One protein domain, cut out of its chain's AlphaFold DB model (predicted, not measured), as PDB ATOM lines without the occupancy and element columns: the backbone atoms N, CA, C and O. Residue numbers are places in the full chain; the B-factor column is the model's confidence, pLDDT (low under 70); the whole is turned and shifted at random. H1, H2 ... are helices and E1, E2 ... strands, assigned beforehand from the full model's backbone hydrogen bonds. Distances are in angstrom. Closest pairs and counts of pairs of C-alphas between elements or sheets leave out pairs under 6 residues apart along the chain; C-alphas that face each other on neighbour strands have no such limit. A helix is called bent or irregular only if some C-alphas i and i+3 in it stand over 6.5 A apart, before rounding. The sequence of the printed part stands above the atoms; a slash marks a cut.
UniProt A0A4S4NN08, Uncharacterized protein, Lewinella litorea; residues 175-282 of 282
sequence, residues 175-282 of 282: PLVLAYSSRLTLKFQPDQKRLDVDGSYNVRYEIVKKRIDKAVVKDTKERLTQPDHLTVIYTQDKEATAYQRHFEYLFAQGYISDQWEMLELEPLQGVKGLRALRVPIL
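Overview. This is residues 175 to 282 of the 282 residues of an uncharacterized protein of Lewinella litorea (UniProt A0A4S4NN08). A four-stranded sheet with the long helix H2 packed along one face makes the main body, and the small two-stranded hairpin of E2 and E3 lies well away from it at one end of the longest axis. The shorter helix H1 lies between that hairpin and the sheet. The printed part has 108 residues, with two named helices and six named strands in the order E1 E2 E3 H1 E4 H2 E5 E6; the larger sheet runs E1 E4 E6 E5 and is mixed, while E2 and E3 are antiparallel. The class is mixed, helices and strands, with 53 residues, under half, in named elements. The whole is only just compact, close to loose, with a radius of gyration of the C-alphas of 15.4 A and spans of 44 by 32 by 25 A.

Along the chain. Find C-alpha 176 at (5.131, 3.222, -0.811), where E1 begins, residues 176 to 178. Next come E2, residues 186 to 189, and E3, residues 194 to 197. H1, residues 200 to 209, covers 15.4 A and is irregular, but only just: C-alphas 201 and 204 are 6.7 A apart. E4, residues 229 to 234, covers 16.0 A. Look for C-alpha 237 at (-3.758, -3.764, 13.365), from which H2, residues 237 to 252, runs 22.8 A. E5 is residues 261 to 264, and E6, residues 275 to 280, covers 17.0 A to C-alpha 280 at (9.121, 11.963, 7.098).

Arrangement. In the larger sheet, E1 is an edge strand parallel to E4, with N 177 and O 231 2.8 A apart. E4 and E6 are antiparallel, with N 232 and O 277 2.8 A apart. E5 and E6 form a hairpin, with N 263 and O 276 2.8 A apart. H2 is on this sheet at a height of 9.5 A, over E4 and E6 and along the strands, at 1 degree to E6 on the local plane; these are two layers, a helix on one face of a sheet. E4, H2 and E5 form a split strand-helix-strand unit, two strands running the same way with E6 between them, and its crossover is right-handed. H1 is only just not on this sheet, with 4 pairs of C-alphas within 10 A; its closest C-alpha pair with E1 is Leu 178 and Lys 209, 7.8 A. The closest C-alphas of E3 and H1 are those of Val 197 and Glu 206, 7.5 A. E2 and E3 form a hairpin, with N 187 and O 196 2.8 A apart; E1 and E3 are apart. In H2 every O i to N i+4 pair is within hydrogen-bond range; in H1, 4 of 6 are.

Size, cuts and confidence. The two C-alphas farthest apart, those of Asp 191 and Asp 258, are 46.5 A apart. The printed part has no cut and ends at the chain's last residue, 282. The link from H1 to E4, residues 210 to 228, is long. The mean pLDDT of the printed part is 87.1, and residues 198 to 201, of which 200 and 201 belong to H1, are under 70.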
ATOM      1  N   PRO A 175       7.980   7.019  -1.846       93.88
ATOM      2  CA  PRO A 175       8.037   5.609  -1.491       93.88
ATOM      3  C   PRO A 175       6.750   5.081  -0.852       93.88
ATOM      4  O   PRO A 175       6.176   5.692   0.052       93.88
ATOM      5  N   LEU A 176       6.333   3.890  -1.287       94.81
ATOM      6  CA  LEU A 176       5.131   3.222  -0.811       94.81
ATOM      7  C   LEU A 176       5.395   1.735  -0.573       94.81
ATOM      8  O   LEU A 176       5.850   1.025  -1.467       94.81
ATOM      9  N   VAL A 177       5.049   1.254   0.617       94.50
ATOM     10  CA  VAL A 177       5.128  -0.157   1.000       94.50
ATOM     11  C   VAL A 177       3.725  -0.670   1.301       94.50
ATOM     12  O   VAL A 177       2.976  -0.056   2.058       94.50
ATOM     13  N   LEU A 178       3.360  -1.816   0.729       92.25
ATOM     14  CA  LEU A 178       2.138  -2.532   1.085       92.25
ATOM     15  C   LEU A 178       2.480  -3.634   2.094       92.25
ATOM     16  O   LEU A 178       3.047  -4.663   1.731       92.25
ATOM     17  N   ALA A 179       2.105  -3.430   3.353       90.50
ATOM     18  CA  ALA A 179       2.153  -4.461   4.373       90.50
ATOM     19  C   ALA A 179       1.028  -5.471   4.125       90.50
ATOM     20  O   ALA A 179      -0.157  -5.128   4.153       90.50
ATOM     21  N   TYR A 180       1.401  -6.725   3.880       83.31
ATOM     22  CA  TYR A 180       0.446  -7.805   3.672       83.31
ATOM     23  C   TYR A 180       0.912  -9.082   4.371       83.31
ATOM     24  O   TYR A 180       1.827  -9.766   3.924       83.31
ATOM     25  N   SER A 181       0.273  -9.404   5.493       75.44
ATOM     26  CA  SER A 181       0.640 -10.539   6.356       75.44
ATOM     27  C   SER A 181      -0.097 -11.844   6.029       75.44
ATOM     28  O   SER A 181       0.185 -12.895   6.608       75.44
ATOM     29  N   SER A 182      -1.067 -11.808   5.112       77.12
ATOM     30  CA  SER A 182      -1.866 -12.986   4.766       77.12
ATOM     31  C   SER A 182      -1.129 -13.886   3.773       77.12
ATOM     32  O   SER A 182      -0.496 -13.412   2.833       77.12
ATOM     33  N   ARG A 183      -1.238 -15.208   3.960       75.88
ATOM     34  CA  ARG A 183      -0.635 -16.193   3.051       75.88
ATOM     35  C   ARG A 183      -1.250 -16.071   1.658       75.88
ATOM     36  O   ARG A 183      -2.470 -16.125   1.522       75.88
ATOM     37  N   LEU A 184      -0.397 -15.960   0.646       75.56
ATOM     38  CA  LEU A 184      -0.782 -15.924  -0.761       75.56
ATOM     39  C   LEU A 184      -0.501 -17.275  -1.415       75.56
ATOM     40  O   LEU A 184       0.532 -17.900  -1.160       75.56
ATOM     41  N   THR A 185      -1.409 -17.704  -2.284       78.44
ATOM     42  CA  THR A 185      -1.151 -18.818  -3.198       78.44
ATOM     43  C   THR A 185      -0.625 -18.221  -4.488       78.44
ATOM     44  O   THR A 185      -1.276 -17.367  -5.085       78.44
ATOM     45  N   LEU A 186       0.560 -18.656  -4.899       78.31
ATOM     46  CA  LEU A 186       1.232 -18.149  -6.087       78.31
ATOM     47  C   LEU A 186       1.389 -19.280  -7.092       78.31
ATOM     48  O   LEU A 186       1.748 -20.402  -6.727       78.31
ATOM     49  N   LYS A 187       1.149 -18.969  -8.360       80.81
ATOM     50  CA  LYS A 187       1.369 -19.860  -9.487       80.81
ATOM     51  C   LYS A 187       2.457 -19.269 -10.366       80.81
ATOM     52  O   LYS A 187       2.357 -18.142 -10.838       80.81
ATOM     53  N   PHE A 188       3.502 -20.053 -10.593       80.25
ATOM     54  CA  PHE A 188       4.553 -19.658 -11.514       80.25
ATOM     55  C   PHE A 188       4.073 -19.830 -12.953       80.25
ATOM     56  O   PHE A 188       3.642 -20.922 -13.334       80.25
ATOM     57  N   GLN A 189       4.150 -18.759 -13.739       79.88
ATOM     58  CA  GLN A 189       3.942 -18.783 -15.181       79.88
ATOM     59  C   GLN A 189       5.303 -18.904 -15.880       79.88
ATOM     60  O   GLN A 189       6.036 -17.911 -15.937       79.88
ATOM     61  N   PRO A 190       5.667 -20.082 -16.427       76.38
ATOM     62  CA  PRO A 190       6.992 -20.301 -17.012       76.38
ATOM     63  C   PRO A 190       7.279 -19.372 -18.191       76.38
ATOM     64  O   PRO A 190       8.382 -18.839 -18.296       76.38
ATOM     65  N   ASP A 191       6.266 -19.127 -19.025       78.75
ATOM     66  CA  ASP A 191       6.384 -18.305 -20.232       78.75
ATOM     67  C   ASP A 191       6.698 -16.842 -19.900       78.75
ATOM     68  O   ASP A 191       7.459 -16.185 -20.607       78.75
ATOM     69  N   GLN A 192       6.148 -16.338 -18.791       71.31
ATOM     70  CA  GLN A 192       6.346 -14.957 -18.348       71.31
ATOM     71  C   GLN A 192       7.480 -14.813 -17.327       71.31
ATOM     72  O   GLN A 192       7.909 -13.694 -17.057       71.31
ATOM     73  N   LYS A 193       7.960 -15.928 -16.757       75.31
ATOM     74  CA  LYS A 193       8.869 -15.975 -15.599       75.31
ATOM     75  C   LYS A 193       8.362 -15.140 -14.416       75.31
ATOM     76  O   LYS A 193       9.145 -14.479 -13.739       75.31
ATOM     77  N   ARG A 194       7.048 -15.165 -14.181       74.50
ATOM     78  CA  ARG A 194       6.360 -14.362 -13.157       74.50
ATOM     79  C   ARG A 194       5.574 -15.238 -12.199       74.50
ATOM     80  O   ARG A 194       5.140 -16.334 -12.564       74.50
ATOM     81  N   LEU A 195       5.409 -14.748 -10.975       76.81
ATOM     82  CA  LEU A 195       4.507 -15.343  -9.997       76.81
ATOM     83  C   LEU A 195       3.191 -14.581 -10.048       76.81
ATOM     84  O   LEU A 195       3.123 -13.432  -9.625       76.81
ATOM     85  N   ASP A 196       2.151 -15.246 -10.535       74.25
ATOM     86  CA  ASP A 196       0.806 -14.703 -10.467       74.25
ATOM     87  C   ASP A 196       0.078 -15.230  -9.246       74.25
ATOM     88  O   ASP A 196       0.221 -16.379  -8.820       74.25
ATOM     89  N   VAL A 197      -0.738 -14.353  -8.691       71.19
ATOM     90  CA  VAL A 197      -1.576 -14.646  -7.548       71.19
ATOM     91  C   VAL A 197      -2.748 -15.529  -7.993       71.19
ATOM     92  O   VAL A 197      -3.547 -15.136  -8.842       71.19
ATOM     93  N   ASP A 198      -2.854 -16.727  -7.417       68.44
ATOM     94  CA  ASP A 198      -3.877 -17.723  -7.756       68.44
ATOM     95  C   ASP A 198      -4.963 -17.799  -6.670       68.44
ATOM     96  O   ASP A 198      -4.683 -17.682  -5.476       68.44
ATOM     97  N   GLY A 199      -6.213 -18.021  -7.072       62.62
ATOM     98  CA  GLY A 199      -7.365 -18.173  -6.178       62.62
ATOM     99  C   GLY A 199      -8.207 -16.907  -5.944       62.62
ATOM    100  O   GLY A 199      -7.716 -15.787  -5.816       62.62
ATOM    101  N   SER A 200      -9.524 -17.108  -5.818       58.44
ATOM    102  CA  SER A 200     -10.537 -16.050  -5.656       58.44
ATOM    103  C   SER A 200     -10.346 -15.176  -4.410       58.44
ATOM    104  O   SER A 200     -10.681 -13.993  -4.430       58.44
ATOM    105  N   TYR A 201      -9.767 -15.727  -3.339       56.62
ATOM    106  CA  TYR A 201      -9.476 -14.996  -2.102       56.62
ATOM    107  C   TYR A 201      -8.341 -13.978  -2.248       56.62
ATOM    108  O   TYR A 201      -8.310 -12.985  -1.522       56.62
ATOM    109  N   ASN A 202      -7.445 -14.176  -3.217       70.06
ATOM    110  CA  ASN A 202      -6.286 -13.315  -3.407       70.06
ATOM    111  C   ASN A 202      -6.537 -12.188  -4.427       70.06
ATOM    112  O   ASN A 202      -5.714 -11.290  -4.588       70.06
ATOM    113  N   VAL A 203      -7.728 -12.149  -5.039       73.81
ATOM    114  CA  VAL A 203      -8.177 -11.048  -5.911       73.81
ATOM    115  C   VAL A 203      -8.143  -9.706  -5.176       73.81
ATOM    116  O   VAL A 203      -7.828  -8.677  -5.769       73.81
ATOM    117  N   ARG A 204      -8.408  -9.706  -3.861       77.62
ATOM    118  CA  ARG A 204      -8.322  -8.495  -3.036       77.62
ATOM    119  C   ARG A 204      -6.916  -7.895  -3.062       77.62
ATOM    120  O   ARG A 204      -6.802  -6.682  -3.192       77.62
ATOM    121  N   TYR A 205      -5.876  -8.722  -2.976       82.00
ATOM    122  CA  TYR A 205      -4.482  -8.275  -3.015       82.00
ATOM    123  C   TYR A 205      -4.151  -7.595  -4.352       82.00
ATOM    124  O   TYR A 205      -3.660  -6.468  -4.367       82.00
ATOM    125  N   GLU A 206      -4.536  -8.212  -5.471       79.75
ATOM    126  CA  GLU A 206      -4.323  -7.655  -6.814       79.75
ATOM    127  C   GLU A 206      -5.081  -6.340  -7.049       79.75
ATOM    128  O   GLU A 206      -4.558  -5.407  -7.664       79.75
ATOM    129  N   ILE A 207      -6.310  -6.228  -6.530       81.69
ATOM    130  CA  ILE A 207      -7.088  -4.983  -6.610       81.69
ATOM    131  C   ILE A 207      -6.411  -3.867  -5.809       81.69
ATOM    132  O   ILE A 207      -6.343  -2.739  -6.300       81.69
ATOM    133  N   VAL A 208      -5.922  -4.168  -4.599       85.19
ATOM    134  CA  VAL A 208      -5.177  -3.209  -3.768       85.19
ATOM    135  C   VAL A 208      -3.937  -2.745  -4.524       85.19
ATOM    136  O   VAL A 208      -3.820  -1.555  -4.805       85.19
ATOM    137  N   LYS A 209      -3.069  -3.670  -4.945       85.00
ATOM    138  CA  LYS A 209      -1.803  -3.369  -5.627       85.00
ATOM    139  C   LYS A 209      -1.980  -2.427  -6.826       85.00
ATOM    140  O   LYS A 209      -1.238  -1.464  -6.963       85.00
ATOM    141  N   LYS A 210      -3.021  -2.628  -7.639       84.00
ATOM    142  CA  LYS A 210      -3.303  -1.791  -8.825       84.00
ATOM    143  C   LYS A 210      -3.864  -0.399  -8.521       84.00
ATOM    144  O   LYS A 210      -3.997   0.409  -9.438       84.00
ATOM    145  N   ARG A 211      -4.290  -0.129  -7.286       83.94
ATOM    146  CA  ARG A 211      -5.047   1.085  -6.935       83.94
ATOM    147  C   ARG A 211      -4.424   1.913  -5.819       83.94
ATOM    148  O   ARG A 211      -4.757   3.090  -5.721       83.94
ATOM    149  N   ILE A 212      -3.539   1.331  -5.010       86.94
ATOM    150  CA  ILE A 212      -2.911   2.024  -3.877       86.94
ATOM    151  C   ILE A 212      -2.106   3.255  -4.286       86.94
ATOM    152  O   ILE A 212      -2.078   4.219  -3.530       86.94
ATOM    153  N   ASP A 213      -1.535   3.267  -5.491       83.00
ATOM    154  CA  ASP A 213      -0.783   4.416  -6.004       83.00
ATOM    155  C   ASP A 213      -1.626   5.709  -6.046       83.00
ATOM    156  O   ASP A 213      -1.128   6.808  -5.802       83.00
ATOM    157  N   LYS A 214      -2.937   5.587  -6.294       85.38
ATOM    158  CA  LYS A 214      -3.880   6.716  -6.389       85.38
ATOM    159  C   LYS A 214      -4.737   6.884  -5.134       85.38
ATOM    160  O   LYS A 214      -5.792   7.513  -5.199       85.38
ATOM    161  N   ALA A 215      -4.331   6.288  -4.014       89.81
ATOM    162  CA  ALA A 215      -5.069   6.406  -2.766       89.81
ATOM    163  C   ALA A 215      -5.041   7.849  -2.233       89.81
ATOM    164  O   ALA A 215      -4.028   8.548  -2.317       89.81
ATOM    165  N   VAL A 216      -6.170   8.265  -1.662       92.50
ATOM    166  CA  VAL A 216      -6.388   9.590  -1.072       92.50
ATOM    167  C   VAL A 216      -6.699   9.409   0.410       92.50
ATOM    168  O   VAL A 216      -7.361   8.438   0.797       92.50
ATOM    169  N   VAL A 217      -6.192  10.320   1.237       92.88
ATOM    170  CA  VAL A 217      -6.474  10.336   2.674       92.88
ATOM    171  C   VAL A 217      -7.941  10.706   2.890       92.88
ATOM    172  O   VAL A 217      -8.444  11.675   2.322       92.88
ATOM    173  N   LYS A 218      -8.633   9.919   3.712       91.75
ATOM    174  CA  LYS A 218     -10.058  10.072   4.006       91.75
ATOM    175  C   LYS A 218     -10.372  11.482   4.507       91.75
ATOM    176  O   LYS A 218      -9.605  12.055   5.272       91.75
ATOM    177  N   ASP A 219     -11.515  12.012   4.074       88.69
ATOM    178  CA  ASP A 219     -12.004  13.354   4.417       88.69
ATOM    179  C   ASP A 219     -11.088  14.497   3.925       88.69
ATOM    180  O   ASP A 219     -11.268  15.659   4.296       88.69
ATOM    181  N   THR A 220     -10.142  14.196   3.028       90.25
ATOM    182  CA  THR A 220      -9.250  15.174   2.392       90.25
ATOM    183  C   THR A 220      -9.177  14.957   0.875       90.25
ATOM    184  O   THR A 220      -9.728  14.006   0.331       90.25
ATOM    185  N   LYS A 221      -8.482  15.857   0.169       89.06
ATOM    186  CA  LYS A 221      -8.106  15.679  -1.249       89.06
ATOM    187  C   LYS A 221      -6.623  15.340  -1.417       89.06
ATOM    188  O   LYS A 221      -6.087  15.434  -2.519       89.06
ATOM    189  N   GLU A 222      -5.947  15.019  -0.320       91.94
ATOM    190  CA  GLU A 222      -4.509  14.811  -0.302       91.94
ATOM    191  C   GLU A 222      -4.168  13.394  -0.771       91.94
ATOM    192  O   GLU A 222      -4.704  12.405  -0.259       91.94
ATOM    193  N   ARG A 223      -3.263  13.281  -1.750       91.56
ATOM    194  CA  ARG A 223      -2.719  11.981  -2.155       91.56
ATOM    195  C   ARG A 223      -1.938  11.388  -0.987       91.56
ATOM    196  O   ARG A 223      -1.176  12.089  -0.327       91.56
ATOM    197  N   LEU A 224      -2.111  10.093  -0.748       92.75
ATOM    198  CA  LEU A 224      -1.441   9.415   0.357       92.75
ATOM    199  C   LEU A 224       0.090   9.470   0.224       92.75
ATOM    200  O   LEU A 224       0.798   9.708   1.205       92.75
ATOM    201  N   THR A 225       0.598   9.193  -0.977       91.38
ATOM    202  CA  THR A 225       2.028   9.207  -1.277       91.38
ATOM    203  C   THR A 225       2.507  10.643  -1.430       91.38
ATOM    204  O   THR A 225       1.950  11.415  -2.211       91.38
ATOM    205  N   GLN A 226       3.538  10.996  -0.665       92.00
ATOM    206  CA  GLN A 226       4.155  12.318  -0.672       92.00
ATOM    207  C   GLN A 226       5.668  12.171  -0.863       92.00
ATOM    208  O   GLN A 226       6.245  11.202  -0.355       92.00
ATOM    209  N   PRO A 227       6.322  13.106  -1.575       91.38
ATOM    210  CA  PRO A 227       7.775  13.226  -1.564       91.38
ATOM    211  C   PRO A 227       8.314  13.309  -0.136       91.38
ATOM    212  O   PRO A 227       7.618  13.784   0.760       91.38
ATOM    213  N   ASP A 228       9.543  12.844   0.081       91.19
ATOM    214  CA  ASP A 228      10.229  12.870   1.385       91.19
ATOM    215  C   ASP A 228       9.548  12.090   2.521       91.19
ATOM    216  O   ASP A 228       9.997  12.155   3.664       91.19
ATOM    217  N   HIS A 229       8.505  11.314   2.225       94.75
ATOM    218  CA  HIS A 229       7.795  10.511   3.213       94.75
ATOM    219  C   HIS A 229       7.856   9.028   2.866       94.75
ATOM    220  O   HIS A 229       7.679   8.624   1.719       94.75
ATOM    221  N   LEU A 230       8.050   8.202   3.888       96.06
ATOM    222  CA  LEU A 230       7.851   6.767   3.814       96.06
ATOM    223  C   LEU A 230       6.407   6.453   4.197       96.06
ATOM    224  O   LEU A 230       5.987   6.720   5.326       96.06
ATOM    225  N   THR A 231       5.665   5.847   3.273       96.25
ATOM    226  CA  THR A 231       4.288   5.415   3.519       96.25
ATOM    227  C   THR A 231       4.189   3.894   3.547       96.25
ATOM    228  O   THR A 231       4.614   3.216   2.613       96.25
ATOM    229  N   VAL A 232       3.551   3.353   4.582       96.31
ATOM    230  CA  VAL A 232       3.225   1.930   4.715       96.31
ATOM    231  C   VAL A 232       1.712   1.760   4.788       96.31
ATOM    232  O   VAL A 232       1.093   2.158   5.771       96.31
ATOM    233  N   ILE A 233       1.102   1.143   3.777       94.88
ATOM    234  CA  ILE A 233      -0.320   0.773   3.786       94.88
ATOM    235  C   ILE A 233      -0.488  -0.578   4.464       94.88
ATOM    236  O   ILE A 233       0.237  -1.518   4.155       94.88
ATOM    237  N   TYR A 234      -1.498  -0.700   5.318       93.00
ATOM    238  CA  TYR A 234      -1.848  -1.940   5.996       93.00
ATOM    239  C   TYR A 234      -3.366  -2.148   6.058       93.00
ATOM    240  O   TYR A 234      -4.174  -1.235   5.852       93.00
ATOM    241  N   THR A 235      -3.763  -3.386   6.348       87.81
ATOM    242  CA  THR A 235      -5.172  -3.776   6.511       87.81
ATOM    243  C   THR A 235      -5.501  -4.170   7.946       87.81
ATOM    244  O   THR A 235      -6.600  -3.890   8.427       87.81
ATOM    245  N   GLN A 236      -4.555  -4.788   8.655       88.94
ATOM    246  CA  GLN A 236      -4.754  -5.332   9.999       88.94
ATOM    247  C   GLN A 236      -3.954  -4.551  11.042       88.94
ATOM    248  O   GLN A 236      -2.840  -4.113  10.780       88.94
ATOM    249  N   ASP A 237      -4.471  -4.449  12.269       89.94
ATOM    250  CA  ASP A 237      -3.758  -3.764  13.365       89.94
ATOM    251  C   ASP A 237      -2.427  -4.433  13.714       89.94
ATOM    252  O   ASP A 237      -1.466  -3.762  14.073       89.94
ATOM    253  N   LYS A 238      -2.342  -5.758  13.542       91.12
ATOM    254  CA  LYS A 238      -1.103  -6.515  13.765       91.12
ATOM    255  C   LYS A 238       0.030  -6.044  12.854       91.12
ATOM    256  O   LYS A 238       1.176  -5.999  13.287       91.12
ATOM    257  N   GLU A 239      -0.302  -5.695  11.609       92.00
ATOM    258  CA  GLU A 239       0.654  -5.153  10.641       92.00
ATOM    259  C   GLU A 239       1.130  -3.777  11.120       92.00
ATOM    260  O   GLU A 239       2.331  -3.547  11.198       92.00
ATOM    261  N   ALA A 240       0.213  -2.905  11.551       93.25
ATOM    262  CA  ALA A 240       0.571  -1.593  12.090       93.25
ATOM    263  C   ALA A 240       1.555  -1.695  13.263       93.25
ATOM    264  O   ALA A 240       2.574  -1.012  13.269       93.25
ATOM    265  N   THR A 241       1.292  -2.587  14.222       93.81
ATOM    266  CA  THR A 241       2.166  -2.783  15.387       93.81
ATOM    267  C   THR A 241       3.565  -3.270  14.997       93.81
ATOM    268  O   THR A 241       4.550  -2.828  15.585       93.81
ATOM    269  N   ALA A 242       3.679  -4.162  14.008       92.94
ATOM    270  CA  ALA A 242       4.979  -4.635  13.526       92.94
ATOM    271  C   ALA A 242       5.788  -3.498  12.879       92.94
ATOM    272  O   ALA A 242       6.936  -3.260  13.249       92.94
ATOM    273  N   TYR A 243       5.162  -2.724  11.987       95.25
ATOM    274  CA  TYR A 243       5.835  -1.610  11.316       95.25
ATOM    275  C   TYR A 243       6.151  -0.443  12.260       95.25
ATOM    276  O   TYR A 243       7.202   0.172  12.109       95.25
ATOM    277  N   GLN A 244       5.327  -0.180  13.279       95.12
ATOM    278  CA  GLN A 244       5.640   0.804  14.326       95.12
ATOM    279  C   GLN A 244       6.921   0.442  15.086       95.12
ATOM    280  O   GLN A 244       7.774   1.302  15.285       95.12
ATOM    281  N   ARG A 245       7.126  -0.839  15.423       95.19
ATOM    282  CA  ARG A 245       8.385  -1.301  16.034       95.19
ATOM    283  C   ARG A 245       9.591  -1.088  15.116       95.19
ATOM    284  O   ARG A 245      10.680  -0.768  15.586       95.19
ATOM    285  N   HIS A 246       9.422  -1.269  13.807       95.88
ATOM    286  CA  HIS A 246      10.482  -0.955  12.849       95.88
ATOM    287  C   HIS A 246      10.730   0.554  12.736       95.88
ATOM    288  O   HIS A 246      11.881   0.962  12.612       95.88
ATOM    289  N   PHE A 247       9.687   1.385  12.825       96.31
ATOM    290  CA  PHE A 247       9.817   2.845  12.830       96.31
ATOM    291  C   PHE A 247      10.589   3.333  14.058       96.31
ATOM    292  O   PHE A 247      11.495   4.143  13.913       96.31
ATOM    293  N   GLU A 248      10.337   2.775  15.242       96.00
ATOM    294  CA  GLU A 248      11.130   3.075  16.444       96.00
ATOM    295  C   GLU A 248      12.629   2.801  16.231       96.00
ATOM    296  O   GLU A 248      13.477   3.614  16.600       96.00
ATOM    297  N   TYR A 249      12.966   1.681  15.581       96.00
ATOM    298  CA  TYR A 249      14.351   1.370  15.226       96.00
ATOM    299  C   TYR A 249      14.925   2.358  14.202       96.00
ATOM    300  O   TYR A 249      16.030   2.865  14.389       96.00
ATOM    301  N   LEU A 250      14.182   2.651  13.130       96.12
ATOM    302  CA  LEU A 250      14.599   3.590  12.082       96.12
ATOM    303  C   LEU A 250      14.832   4.996  12.645       96.12
ATOM    304  O   LEU A 250      15.812   5.641  12.280       96.12
ATOM    305  N   PHE A 251      13.975   5.443  13.565       96.38
ATOM    306  CA  PHE A 251      14.135   6.701  14.284       96.38
ATOM    307  C   PHE A 251      15.415   6.691  15.128       96.38
ATOM    308  O   PHE A 251      16.239   7.597  15.012       96.38
ATOM    309  N   ALA A 252      15.648   5.630  15.909       95.81
ATOM    310  CA  ALA A 252      16.857   5.497  16.724       95.81
ATOM    311  C   ALA A 252      18.156   5.479  15.895       95.81
ATOM    312  O   ALA A 252      19.207   5.884  16.389       95.81
ATOM    313  N   GLN A 253      18.095   5.007  14.646       95.56
ATOM    314  CA  GLN A 253      19.215   5.028  13.698       95.56
ATOM    315  C   GLN A 253      19.308   6.330  12.876       95.56
ATOM    316  O   GLN A 253      20.274   6.505  12.136       95.56
ATOM    317  N   GLY A 254      18.346   7.249  13.007       94.19
ATOM    318  CA  GLY A 254      18.349   8.542  12.320       94.19
ATOM    319  C   GLY A 254      17.884   8.505  10.860       94.19
ATOM    320  O   GLY A 254      18.254   9.391  10.096       94.19
ATOM    321  N   TYR A 255      17.089   7.507  10.457       94.00
ATOM    322  CA  TYR A 255      16.515   7.434   9.105       94.00
ATOM    323  C   TYR A 255      15.243   8.271   8.938       94.00
ATOM    324  O   TYR A 255      14.972   8.778   7.851       94.00
ATOM    325  N   ILE A 256      14.432   8.374   9.992       96.06
ATOM    326  CA  ILE A 256      13.097   8.983   9.952       96.06
ATOM    327  C   ILE A 256      12.883   9.917  11.143       96.06
ATOM    328  O   ILE A 256      13.613   9.843  12.131       96.06
ATOM    329  N   SER A 257      11.872  10.780  11.046       94.88
ATOM    330  CA  SER A 257      11.436  11.656  12.142       94.88
ATOM    331  C   SER A 257      10.794  10.879  13.309       94.88
ATOM    332  O   SER A 257      10.369   9.735  13.147       94.88
ATOM    333  N   ASP A 258      10.681  11.516  14.477       91.31
ATOM    334  CA  ASP A 258      10.007  10.972  15.670       91.31
ATOM    335  C   ASP A 258       8.473  10.979  15.561       91.31
ATOM    336  O   ASP A 258       7.784  10.318  16.339       91.31
ATOM    337  N   GLN A 259       7.930  11.719  14.594       91.69
ATOM    338  CA  GLN A 259       6.496  11.869  14.374       91.69
ATOM    339  C   GLN A 259       6.058  11.152  13.100       91.69
ATOM    340  O   GLN A 259       6.396  11.565  11.990       91.69
ATOM    341  N   TRP A 260       5.252  10.102  13.269       94.44
ATOM    342  CA  TRP A 260       4.532   9.446  12.181       94.44
ATOM    343  C   TRP A 260       3.020   9.585  12.349       94.44
ATOM    344  O   TRP A 260       2.470   9.572  13.451       94.44
ATOM    345  N   GLU A 261       2.337   9.681  11.221       94.69
ATOM    346  CA  GLU A 261       0.897   9.839  11.126       94.69
ATOM    347  C   GLU A 261       0.230   8.480  10.912       94.69
ATOM    348  O   GLU A 261       0.727   7.634  10.167       94.69
ATOM    349  N   MET A 262      -0.931   8.286  11.540       95.00
ATOM    350  CA  MET A 262      -1.836   7.178  11.242       95.00
ATOM    351  C   MET A 262      -3.017   7.721  10.446       95.00
ATOM    352  O   MET A 262      -3.808   8.510  10.960       95.00
ATOM    353  N   LEU A 263      -3.126   7.303   9.190       94.44
ATOM    354  CA  LEU A 263      -4.083   7.833   8.226       94.44
ATOM    355  C   LEU A 263      -5.109   6.764   7.847       94.44
ATOM    356  O   LEU A 263      -4.778   5.590   7.662       94.44
ATOM    357  N   GLU A 264      -6.362   7.177   7.684       93.38
ATOM    358  CA  GLU A 264      -7.397   6.365   7.041       93.38
ATOM    359  C   GLU A 264      -7.493   6.733   5.560       93.38
ATOM    360  O   GLU A 264      -7.351   7.899   5.197       93.38
ATOM    361  N   LEU A 265      -7.751   5.750   4.698       91.94
ATOM    362  CA  LEU A 265      -7.868   5.966   3.257       91.94
ATOM    363  C   LEU A 265      -9.318   5.946   2.789       91.94
ATOM    364  O   LEU A 265     -10.156   5.207   3.320       91.94
ATOM    365  N   GLU A 266      -9.595   6.716   1.737       89.50
ATOM    366  CA  GLU A 266     -10.867   6.621   1.034       89.50
ATOM    367  C   GLU A 266     -11.092   5.203   0.475       89.50
ATOM    368  O   GLU A 266     -10.149   4.514   0.067       89.50
ATOM    369  N   PRO A 267     -12.349   4.726   0.450       84.94
ATOM    370  CA  PRO A 267     -12.660   3.401  -0.060       84.94
ATOM    371  C   PRO A 267     -12.312   3.292  -1.550       84.94
ATOM    372  O   PRO A 267     -12.908   3.951  -2.402       84.94
ATOM    373  N   LEU A 268     -11.396   2.383  -1.876       83.81
ATOM    374  CA  LEU A 268     -11.083   2.017  -3.255       83.81
ATOM    375  C   LEU A 268     -12.153   1.045  -3.782       83.81
ATOM    376  O   LEU A 268     -12.777   0.299  -3.020       83.81
ATOM    377  N   GLN A 269     -12.389   1.004  -5.100       77.25
ATOM    378  CA  GLN A 269     -13.386   0.067  -5.641       77.25
ATOM    379  C   GLN A 269     -12.971  -1.378  -5.322       77.25
ATOM    380  O   GLN A 269     -11.922  -1.844  -5.764       77.25
ATOM    381  N   GLY A 270     -13.810  -2.080  -4.558       71.38
ATOM    382  CA  GLY A 270     -13.570  -3.460  -4.131       71.38
ATOM    383  C   GLY A 270     -12.751  -3.618  -2.844       71.38
ATOM    384  O   GLY A 270     -12.600  -4.747  -2.382       71.38
ATOM    385  N   VAL A 271     -12.260  -2.533  -2.226       78.06
ATOM    386  CA  VAL A 271     -11.476  -2.597  -0.979       78.06
ATOM    387  C   VAL A 271     -11.853  -1.454  -0.040       78.06
ATOM    388  O   VAL A 271     -11.752  -0.282  -0.386       78.06
ATOM    389  N   LYS A 272     -12.253  -1.794   1.186       80.00
ATOM    390  CA  LYS A 272     -12.560  -0.827   2.250       80.00
ATOM    391  C   LYS A 272     -11.664  -1.053   3.466       80.00
ATOM    392  O   LYS A 272     -11.194  -2.173   3.679       80.00
ATOM    393  N   GLY A 273     -11.484   0.004   4.260       84.06
ATOM    394  CA  GLY A 273     -10.774  -0.047   5.541       84.06
ATOM    395  C   GLY A 273      -9.253  -0.120   5.418       84.06
ATOM    396  O   GLY A 273      -8.611  -0.720   6.275       84.06
ATOM    397  N   LEU A 274      -8.681   0.433   4.344       90.12
ATOM    398  CA  LEU A 274      -7.233   0.586   4.249       90.12
ATOM    399  C   LEU A 274      -6.781   1.731   5.154       90.12
ATOM    400  O   LEU A 274      -7.433   2.775   5.228       90.12
ATOM    401  N   ARG A 275      -5.661   1.515   5.832       94.25
ATOM    402  CA  ARG A 275      -5.007   2.499   6.691       94.25
ATOM    403  C   ARG A 275      -3.543   2.596   6.309       94.25
ATOM    404  O   ARG A 275      -3.019   1.697   5.651       94.25
ATOM    405  N   ALA A 276      -2.901   3.687   6.690       95.62
ATOM    406  CA  ALA A 276      -1.501   3.910   6.390       95.62
ATOM    407  C   ALA A 276      -0.753   4.514   7.576       95.62
ATOM    408  O   ALA A 276      -1.305   5.309   8.332       95.62
ATOM    409  N   LEU A 277       0.513   4.127   7.710       96.12
ATOM    410  CA  LEU A 277       1.509   4.849   8.488       96.12
ATOM    411  C   LEU A 277       2.287   5.734   7.524       96.12
ATOM    412  O   LEU A 277       2.723   5.245   6.481       96.12
ATOM    413  N   ARG A 278       2.475   7.004   7.861       96.00
ATOM    414  CA  ARG A 278       3.282   7.930   7.062       96.00
ATOM    415  C   ARG A 278       4.291   8.632   7.949       96.00
ATOM    416  O   ARG A 278       3.917   9.137   9.001       96.00
ATOM    417  N   VAL A 279       5.553   8.665   7.539       96.62
ATOM    418  CA  VAL A 279       6.624   9.292   8.322       96.62
ATOM    419  C   VAL A 279       7.604  10.055   7.426       96.62
ATOM    420  O   VAL A 279       7.948   9.542   6.361       96.62
ATOM    421  N   PRO A 280       8.066  11.254   7.818       96.12
ATOM    422  CA  PRO A 280       9.121  11.963   7.098       96.12
ATOM    423  C   PRO A 280      10.469  11.227   7.165       96.12
ATOM    424  O   PRO A 280      10.863  10.737   8.227       96.12
ATOM    425  N   ILE A 281      11.188  11.195   6.042       93.75
ATOM    426  CA  ILE A 281      12.550  10.656   5.907       93.75
ATOM    427  C   ILE A 281      13.556  11.800   6.086       93.75
ATOM    428  O   ILE A 281      13.422  12.838   5.429       93.75
ATOM    429  N   LEU A 282      14.565  11.604   6.944       89.12
ATOM    430  CA  LEU A 282      15.592  12.607   7.276       89.12
ATOM    431  C   LEU A 282      16.662  12.780   6.190       89.12
ATOM    432  O   LEU A 282      16.824  11.882   5.338       89.12
TER     433      LEU A 282